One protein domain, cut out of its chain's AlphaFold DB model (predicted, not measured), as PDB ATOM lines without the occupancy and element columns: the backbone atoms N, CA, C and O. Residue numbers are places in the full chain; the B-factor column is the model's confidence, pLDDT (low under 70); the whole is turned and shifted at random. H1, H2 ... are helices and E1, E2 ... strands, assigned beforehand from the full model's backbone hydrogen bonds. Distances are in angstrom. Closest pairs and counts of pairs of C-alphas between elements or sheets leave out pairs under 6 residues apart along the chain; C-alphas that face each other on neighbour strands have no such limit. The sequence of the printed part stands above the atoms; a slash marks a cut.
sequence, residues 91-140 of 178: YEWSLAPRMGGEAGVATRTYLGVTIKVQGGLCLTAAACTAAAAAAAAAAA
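What this domain is: This is residues 91 to 140 of the 178 residues of an uncharacterized protein of Tetradesmus obliquus (UniProt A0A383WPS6). A two-strand ribbon, E1 beside E4, lies between helix H2, whose residues 134 to 140 stick out, and hairpin E2-E3 with helix H1. The printed part has 50 residues, with named elements in order E1, H1, E2, E3, E4, H2, class mixed. It is extended, 41 by 24 by 15 A, radius of gyration of the C-alphas 15.4 A.

How they stand to each other: See E1, residues 91 to 95, antiparallel to E4, residues 123 to 127, with N 92 and O 126 within hydrogen-bond range, 2.9 A. E2, residues 109 to 111, and E3, 115 to 117, form an antiparallel hairpin, N 110 to O 116 2.9 A. H1, residues 101 to 107, and H2, 130 to 140, are apart; every O i to N i+4 pair is within range. The closest C-alphas of H1 and E3 are 105 and 117, 6.7 A.

Where its parts are: Find E1 from C-alpha 91 at (40.975, 17.584, 10.077), 13.0 A long like E4; H2 runs 15.5 A to C-alpha 140 at (56.624, 17.626, 2.943).

The domain as a whole: The printed part has no cut; residues 129 to 140 have pLDDT under 70.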
ATOM      1  N   TYR A  91      42.114  18.491  10.154       95.25
ATOM      2  CA  TYR A  91      40.975  17.584  10.077       95.25
ATOM      3  C   TYR A  91      40.954  16.774   8.789       95.25
ATOM      4  O   TYR A  91      41.216  17.286   7.700       95.25
ATOM      5  N   GLU A  92      40.531  15.525   8.925       95.38
ATOM      6  CA  GLU A  92      40.087  14.692   7.821       95.38
ATOM      7  C   GLU A  92      38.566  14.803   7.688       95.38
ATOM      8  O   GLU A  92      37.831  14.744   8.679       95.38
ATOM      9  N   TRP A  93      38.088  14.985   6.458       95.75
ATOM     10  CA  TRP A  93      36.687  15.273   6.169       95.75
ATOM     11  C   TRP A  93      36.045  14.126   5.402       95.75
ATOM     12  O   TRP A  93      36.612  13.592   4.454       95.75
ATOM     13  N   SER A  94      34.821  13.788   5.781       96.00
ATOM     14  CA  SER A  94      33.987  12.801   5.095       96.00
ATOM     15  C   SER A  94      32.582  13.353   4.880       96.00
ATOM     16  O   SER A  94      32.090  14.185   5.645       96.00
ATOM     17  N   LEU A  95      31.924  12.912   3.808       96.69
ATOM     18  CA  LEU A  95      30.540  13.285   3.546       96.69
ATOM     19  C   LEU A  95      29.627  12.607   4.578       96.69
ATOM     20  O   LEU A  95      29.690  11.393   4.763       96.69
ATOM     21  N   ALA A  96      28.753  13.377   5.232       96.69
ATOM     22  CA  ALA A  96      27.861  12.806   6.236       96.69
ATOM     23  C   ALA A  96      26.888  11.796   5.588       96.69
ATOM     24  O   ALA A  96      26.325  12.104   4.533       96.69
ATOM     25  N   PRO A  97      26.578  10.652   6.233       95.69
ATOM     26  CA  PRO A  97      25.716   9.614   5.651       95.69
ATOM     27  C   PRO A  97      24.357  10.124   5.140       95.69
ATOM     28  O   PRO A  97      23.878   9.695   4.092       95.69
ATOM     29  N   ARG A  98      23.772  11.127   5.817       94.88
ATOM     30  CA  ARG A  98      22.505  11.780   5.423       94.88
ATOM     31  C   ARG A  98      22.521  12.436   4.035       94.88
ATOM     32  O   ARG A  98      21.468  12.771   3.485       94.88
ATOM     33  N   MET A  99      23.705  12.679   3.481       96.38
ATOM     34  CA  MET A  99      23.847  13.268   2.154       96.38
ATOM     35  C   MET A  99      23.614  12.255   1.034       96.38
ATOM     36  O   MET A  99      23.340  12.688  -0.076       96.38
ATOM     37  N   GLY A 100      23.642  10.944   1.315       95.19
ATOM     38  CA  GLY A 100      23.360   9.909   0.314       95.19
ATOM     39  C   GLY A 100      24.452   9.766  -0.751       95.19
ATOM     40  O   GLY A 100      24.145   9.496  -1.910       95.19
ATOM     41  N   GLY A 101      25.717   9.986  -0.377       95.75
ATOM     42  CA  GLY A 101      26.842   9.969  -1.315       95.75
ATOM     43  C   GLY A 101      26.833  11.152  -2.289       95.75
ATOM     44  O   GLY A 101      26.048  12.091  -2.158       95.75
ATOM     45  N   GLU A 102      27.708  11.101  -3.292       93.38
ATOM     46  CA  GLU A 102      27.825  12.149  -4.317       93.38
ATOM     47  C   GLU A 102      26.536  12.310  -5.134       93.38
ATOM     48  O   GLU A 102      26.090  13.431  -5.372       93.38
ATOM     49  N   ALA A 103      25.878  11.200  -5.485       94.31
ATOM     50  CA  ALA A 103      24.601  11.223  -6.195       94.31
ATOM     51  C   ALA A 103      23.514  11.953  -5.385       94.31
ATOM     52  O   ALA A 103      22.781  12.785  -5.923       94.31
ATOM     53  N   GLY A 104      23.440  11.703  -4.074       96.06
ATOM     54  CA  GLY A 104      22.501  12.397  -3.198       96.06
ATOM     55  C   GLY A 104      22.774  13.903  -3.106       96.06
ATOM     56  O   GLY A 104      21.830  14.694  -3.125       96.06
ATOM     57  N   VAL A 105      24.041  14.327  -3.110       96.62
ATOM     58  CA  VAL A 105      24.412  15.753  -3.200       96.62
ATOM     59  C   VAL A 105      24.004  16.352  -4.550       96.62
ATOM     60  O   VAL A 105      23.405  17.430  -4.587       96.62
ATOM     61  N   ALA A 106      24.273  15.651  -5.653       93.50
ATOM     62  CA  ALA A 106      23.973  16.121  -7.002       93.50
ATOM     63  C   ALA A 106      22.477  16.422  -7.188       93.50
ATOM     64  O   ALA A 106      22.122  17.493  -7.671       93.50
ATOM     65  N   THR A 107      21.588  15.546  -6.700       95.88
ATOM     66  CA  THR A 107      20.123  15.745  -6.801       95.88
ATOM     67  C   THR A 107      19.596  16.979  -6.063       95.88
ATOM     68  O   THR A 107      18.510  17.463  -6.367       95.88
ATOM     69  N   ARG A 108      20.354  17.493  -5.091       95.31
ATOM     70  CA  ARG A 108      19.997  18.658  -4.264       95.31
ATOM     71  C   ARG A 108      20.727  19.921  -4.707       95.31
ATOM     72  O   ARG A 108      20.579  20.970  -4.080       95.31
ATOM     73  N   THR A 109      21.562  19.817  -5.735       95.44
ATOM     74  CA  THR A 109      22.359  20.928  -6.228       95.44
ATOM     75  C   THR A 109      21.505  21.826  -7.114       95.44
ATOM     76  O   THR A 109      20.864  21.359  -8.050       95.44
ATOM     77  N   TYR A 110      21.515  23.128  -6.846       94.56
ATOM     78  CA  TYR A 110      20.834  24.121  -7.666       94.56
ATOM     79  C   TYR A 110      21.724  25.340  -7.907       94.56
ATOM     80  O   TYR A 110      22.584  25.696  -7.093       94.56
ATOM     81  N   LEU A 111      21.516  25.984  -9.054       90.88
ATOM     82  CA  LEU A 111      22.269  27.163  -9.461       90.88
ATOM     83  C   LEU A 111      21.579  28.433  -8.946       90.88
ATOM     84  O   LEU A 111      20.483  28.774  -9.384       90.88
ATOM     85  N   GLY A 112      22.228  29.132  -8.014       88.00
ATOM     86  CA  GLY A 112      21.951  30.534  -7.697       88.00
ATOM     87  C   GLY A 112      23.029  31.444  -8.296       88.00
ATOM     88  O   GLY A 112      23.581  31.147  -9.350       88.00
ATOM     89  N   VAL A 113      23.400  32.520  -7.588       86.50
ATOM     90  CA  VAL A 113      24.641  33.271  -7.900       86.50
ATOM     91  C   VAL A 113      25.870  32.362  -7.765       86.50
ATOM     92  O   VAL A 113      26.806  32.444  -8.553       86.50
ATOM     93  N   THR A 114      25.837  31.464  -6.781       91.88
ATOM     94  CA  THR A 114      26.754  30.331  -6.638       91.88
ATOM     95  C   THR A 114      25.962  29.030  -6.692       91.88
ATOM     96  O   THR A 114      24.750  29.016  -6.450       91.88
ATOM     97  N   ILE A 115      26.647  27.929  -6.991       93.94
ATOM     98  CA  ILE A 115      26.075  26.587  -6.868       93.94
ATOM     99  C   ILE A 115      25.869  26.284  -5.382       93.94
ATOM    100  O   ILE A 115      26.762  26.512  -4.563       93.94
ATOM    101  N   LYS A 116      24.679  25.800  -5.027       95.31
ATOM    102  CA  LYS A 116      24.279  25.511  -3.647       95.31
ATOM    103  C   LYS A 116      23.674  24.121  -3.548       95.31
ATOM    104  O   LYS A 116      23.051  23.646  -4.489       95.31
ATOM    105  N   VAL A 117      23.813  23.509  -2.377       96.62
ATOM    106  CA  VAL A 117      23.141  22.252  -2.028       96.62
ATOM    107  C   VAL A 117      21.946  22.585  -1.143       96.62
ATOM    108  O   VAL A 117      22.101  23.224  -0.099       96.62
ATOM    109  N   GLN A 118      20.747  22.183  -1.554       96.00
ATOM    110  CA  GLN A 118      19.528  22.371  -0.778       96.00
ATOM    111  C   GLN A 118      19.651  21.669   0.582       96.00
ATOM    112  O   GLN A 118      20.002  20.493   0.657       96.00
ATOM    113  N   GLY A 119      19.377  22.406   1.663       93.44
ATOM    114  CA  GLY A 119      19.564  21.921   3.038       93.44
ATOM    115  C   GLY A 119      21.017  21.935   3.538       93.44
ATOM    116  O   GLY A 119      21.264  21.531   4.670       93.44
ATOM    117  N   GLY A 120      21.964  22.431   2.733       95.25
ATOM    118  CA  GLY A 120      23.382  22.552   3.080       95.25
ATOM    119  C   GLY A 120      24.220  21.310   2.752       95.25
ATOM    120  O   GLY A 120      23.712  20.197   2.622       95.25
ATOM    121  N   LEU A 121      25.537  21.506   2.625       96.38
ATOM    122  CA  LEU A 121      26.506  20.418   2.486       96.38
ATOM    123  C   LEU A 121      26.962  19.979   3.873       96.38
ATOM    124  O   LEU A 121      27.597  20.733   4.606       96.38
ATOM    125  N   CYS A 122      26.624  18.750   4.232       96.75
ATOM    126  CA  CYS A 122      26.877  18.238   5.562       96.75
ATOM    127  C   CYS A 122      28.084  17.303   5.575       96.75
ATOM    128  O   CYS A 122      28.066  16.269   4.906       96.75
ATOM    129  N   LEU A 123      29.089  17.642   6.379       96.62
ATOM    130  CA  LEU A 123      30.336  16.893   6.502       96.62
ATOM    131  C   LEU A 123      30.557  16.439   7.947       96.62
ATOM    132  O   LEU A 123      30.062  17.057   8.891       96.62
ATOM    133  N   THR A 124      31.317  15.366   8.105       96.31
ATOM    134  CA  THR A 124      31.888  14.904   9.370       96.31
ATOM    135  C   THR A 124      33.391  15.144   9.351       96.31
ATOM    136  O   THR A 124      34.040  14.896   8.336       96.31
ATOM    137  N   ALA A 125      33.934  15.642  10.462       95.62
ATOM    138  CA  ALA A 125      35.355  15.935  10.614       95.62
ATOM    139  C   ALA A 125      35.951  15.057  11.716       95.62
ATOM    140  O   ALA A 125      35.410  15.001  12.822       95.62
ATOM    141  N   ALA A 126      37.070  14.403  11.425       94.56
ATOM    142  CA  ALA A 126      37.902  13.735  12.414       94.56
ATOM    143  C   ALA A 126      39.165  14.572  12.624       94.56
ATOM    144  O   ALA A 126      39.824  14.946  11.658       94.56
ATOM    145  N   ALA A 127      39.496  14.899  13.874       92.38
ATOM    146  CA  ALA A 127      40.715  15.644  14.163       92.38
ATOM    147  C   ALA A 127      41.944  14.790  13.818       92.38
ATOM    148  O   ALA A 127      42.110  13.682  14.338       92.38
ATOM    149  N   CYS A 128      42.829  15.325  12.982       82.50
ATOM    150  CA  CYS A 128      44.153  14.763  12.784       82.50
ATOM    151  C   CYS A 128      44.913  14.944  14.099       82.50
ATOM    152  O   CYS A 128      45.184  16.070  14.520       82.50
ATOM    153  N   THR A 129      45.236  13.852  14.794       67.19
ATOM    154  CA  THR A 129      46.065  13.957  16.004       67.19
ATOM    155  C   THR A 129      47.374  14.682  15.670       67.19
ATOM    156  O   THR A 129      47.919  14.519  14.577       67.19
ATOM    157  N   ALA A 130      47.894  15.483  16.606       57.06
ATOM    158  CA  ALA A 130      49.095  16.301  16.398       57.06
ATOM    159  C   ALA A 130      50.303  15.501  15.856       57.06
ATOM    160  O   ALA A 130      51.132  16.053  15.140       57.06
ATOM    161  N   ALA A 131      50.368  14.194  16.129       54.16
ATOM    162  CA  ALA A 131      51.375  13.284  15.585       54.16
ATOM    163  C   ALA A 131      51.251  13.065  14.062       54.16
ATOM    164  O   ALA A 131      52.263  13.037  13.365       54.16
ATOM    165  N   ALA A 132      50.030  12.957  13.528       52.84
ATOM    166  CA  ALA A 132      49.787  12.773  12.096       52.84
ATOM    167  C   ALA A 132      50.046  14.066  11.300       52.84
ATOM    168  O   ALA A 132      50.680  14.030  10.247       52.84
ATOM    169  N   ALA A 133      49.637  15.217  11.843       50.91
ATOM    170  CA  ALA A 133      49.891  16.524  11.233       50.91
ATOM    171  C   ALA A 133      51.391  16.887  11.235       50.91
ATOM    172  O   ALA A 133      51.915  17.371  10.231       50.91
ATOM    173  N   ALA A 134      52.111  16.588  12.326       53.06
ATOM    174  CA  ALA A 134      53.558  16.790  12.411       53.06
ATOM    175  C   ALA A 134      54.341  15.864  11.461       53.06
ATOM    176  O   ALA A 134      55.301  16.308  10.835       53.06
ATOM    177  N   ALA A 135      53.917  14.604  11.300       53.12
ATOM    178  CA  ALA A 135      54.541  13.664  10.369       53.12
ATOM    179  C   ALA A 135      54.328  14.064   8.897       53.12
ATOM    180  O   ALA A 135      55.269  14.003   8.107       53.12
ATOM    181  N   ALA A 136      53.130  14.535   8.534       52.69
ATOM    182  CA  ALA A 136      52.835  15.020   7.183       52.69
ATOM    183  C   ALA A 136      53.611  16.308   6.846       52.69
ATOM    184  O   ALA A 136      54.188  16.421   5.763       52.69
ATOM    185  N   ALA A 137      53.702  17.248   7.793       51.81
ATOM    186  CA  ALA A 137      54.504  18.461   7.640       51.81
ATOM    187  C   ALA A 137      56.011  18.154   7.538       51.81
ATOM    188  O   ALA A 137      56.706  18.731   6.701       51.81
ATOM    189  N   ALA A 138      56.518  17.205   8.335       47.75
ATOM    190  CA  ALA A 138      57.912  16.770   8.277       47.75
ATOM    191  C   ALA A 138      58.254  16.052   6.957       47.75
ATOM    192  O   ALA A 138      59.334  16.274   6.409       47.75
ATOM    193  N   ALA A 139      57.337  15.245   6.415       50.34
ATOM    194  CA  ALA A 139      57.515  14.572   5.127       50.34
ATOM    195  C   ALA A 139      57.520  15.556   3.943       50.34
ATOM    196  O   ALA A 139      58.331  15.413   3.029       50.34
ATOM    197  N   ALA A 140      56.675  16.594   3.979       47.53
ATOM    198  CA  ALA A 140      56.624  17.626   2.943       47.53
ATOM    199  C   ALA A 140      57.880  18.522   2.916       47.53
ATOM    200  O   ALA A 140      58.301  18.965   1.851       47.53
TER     201      ALA A 140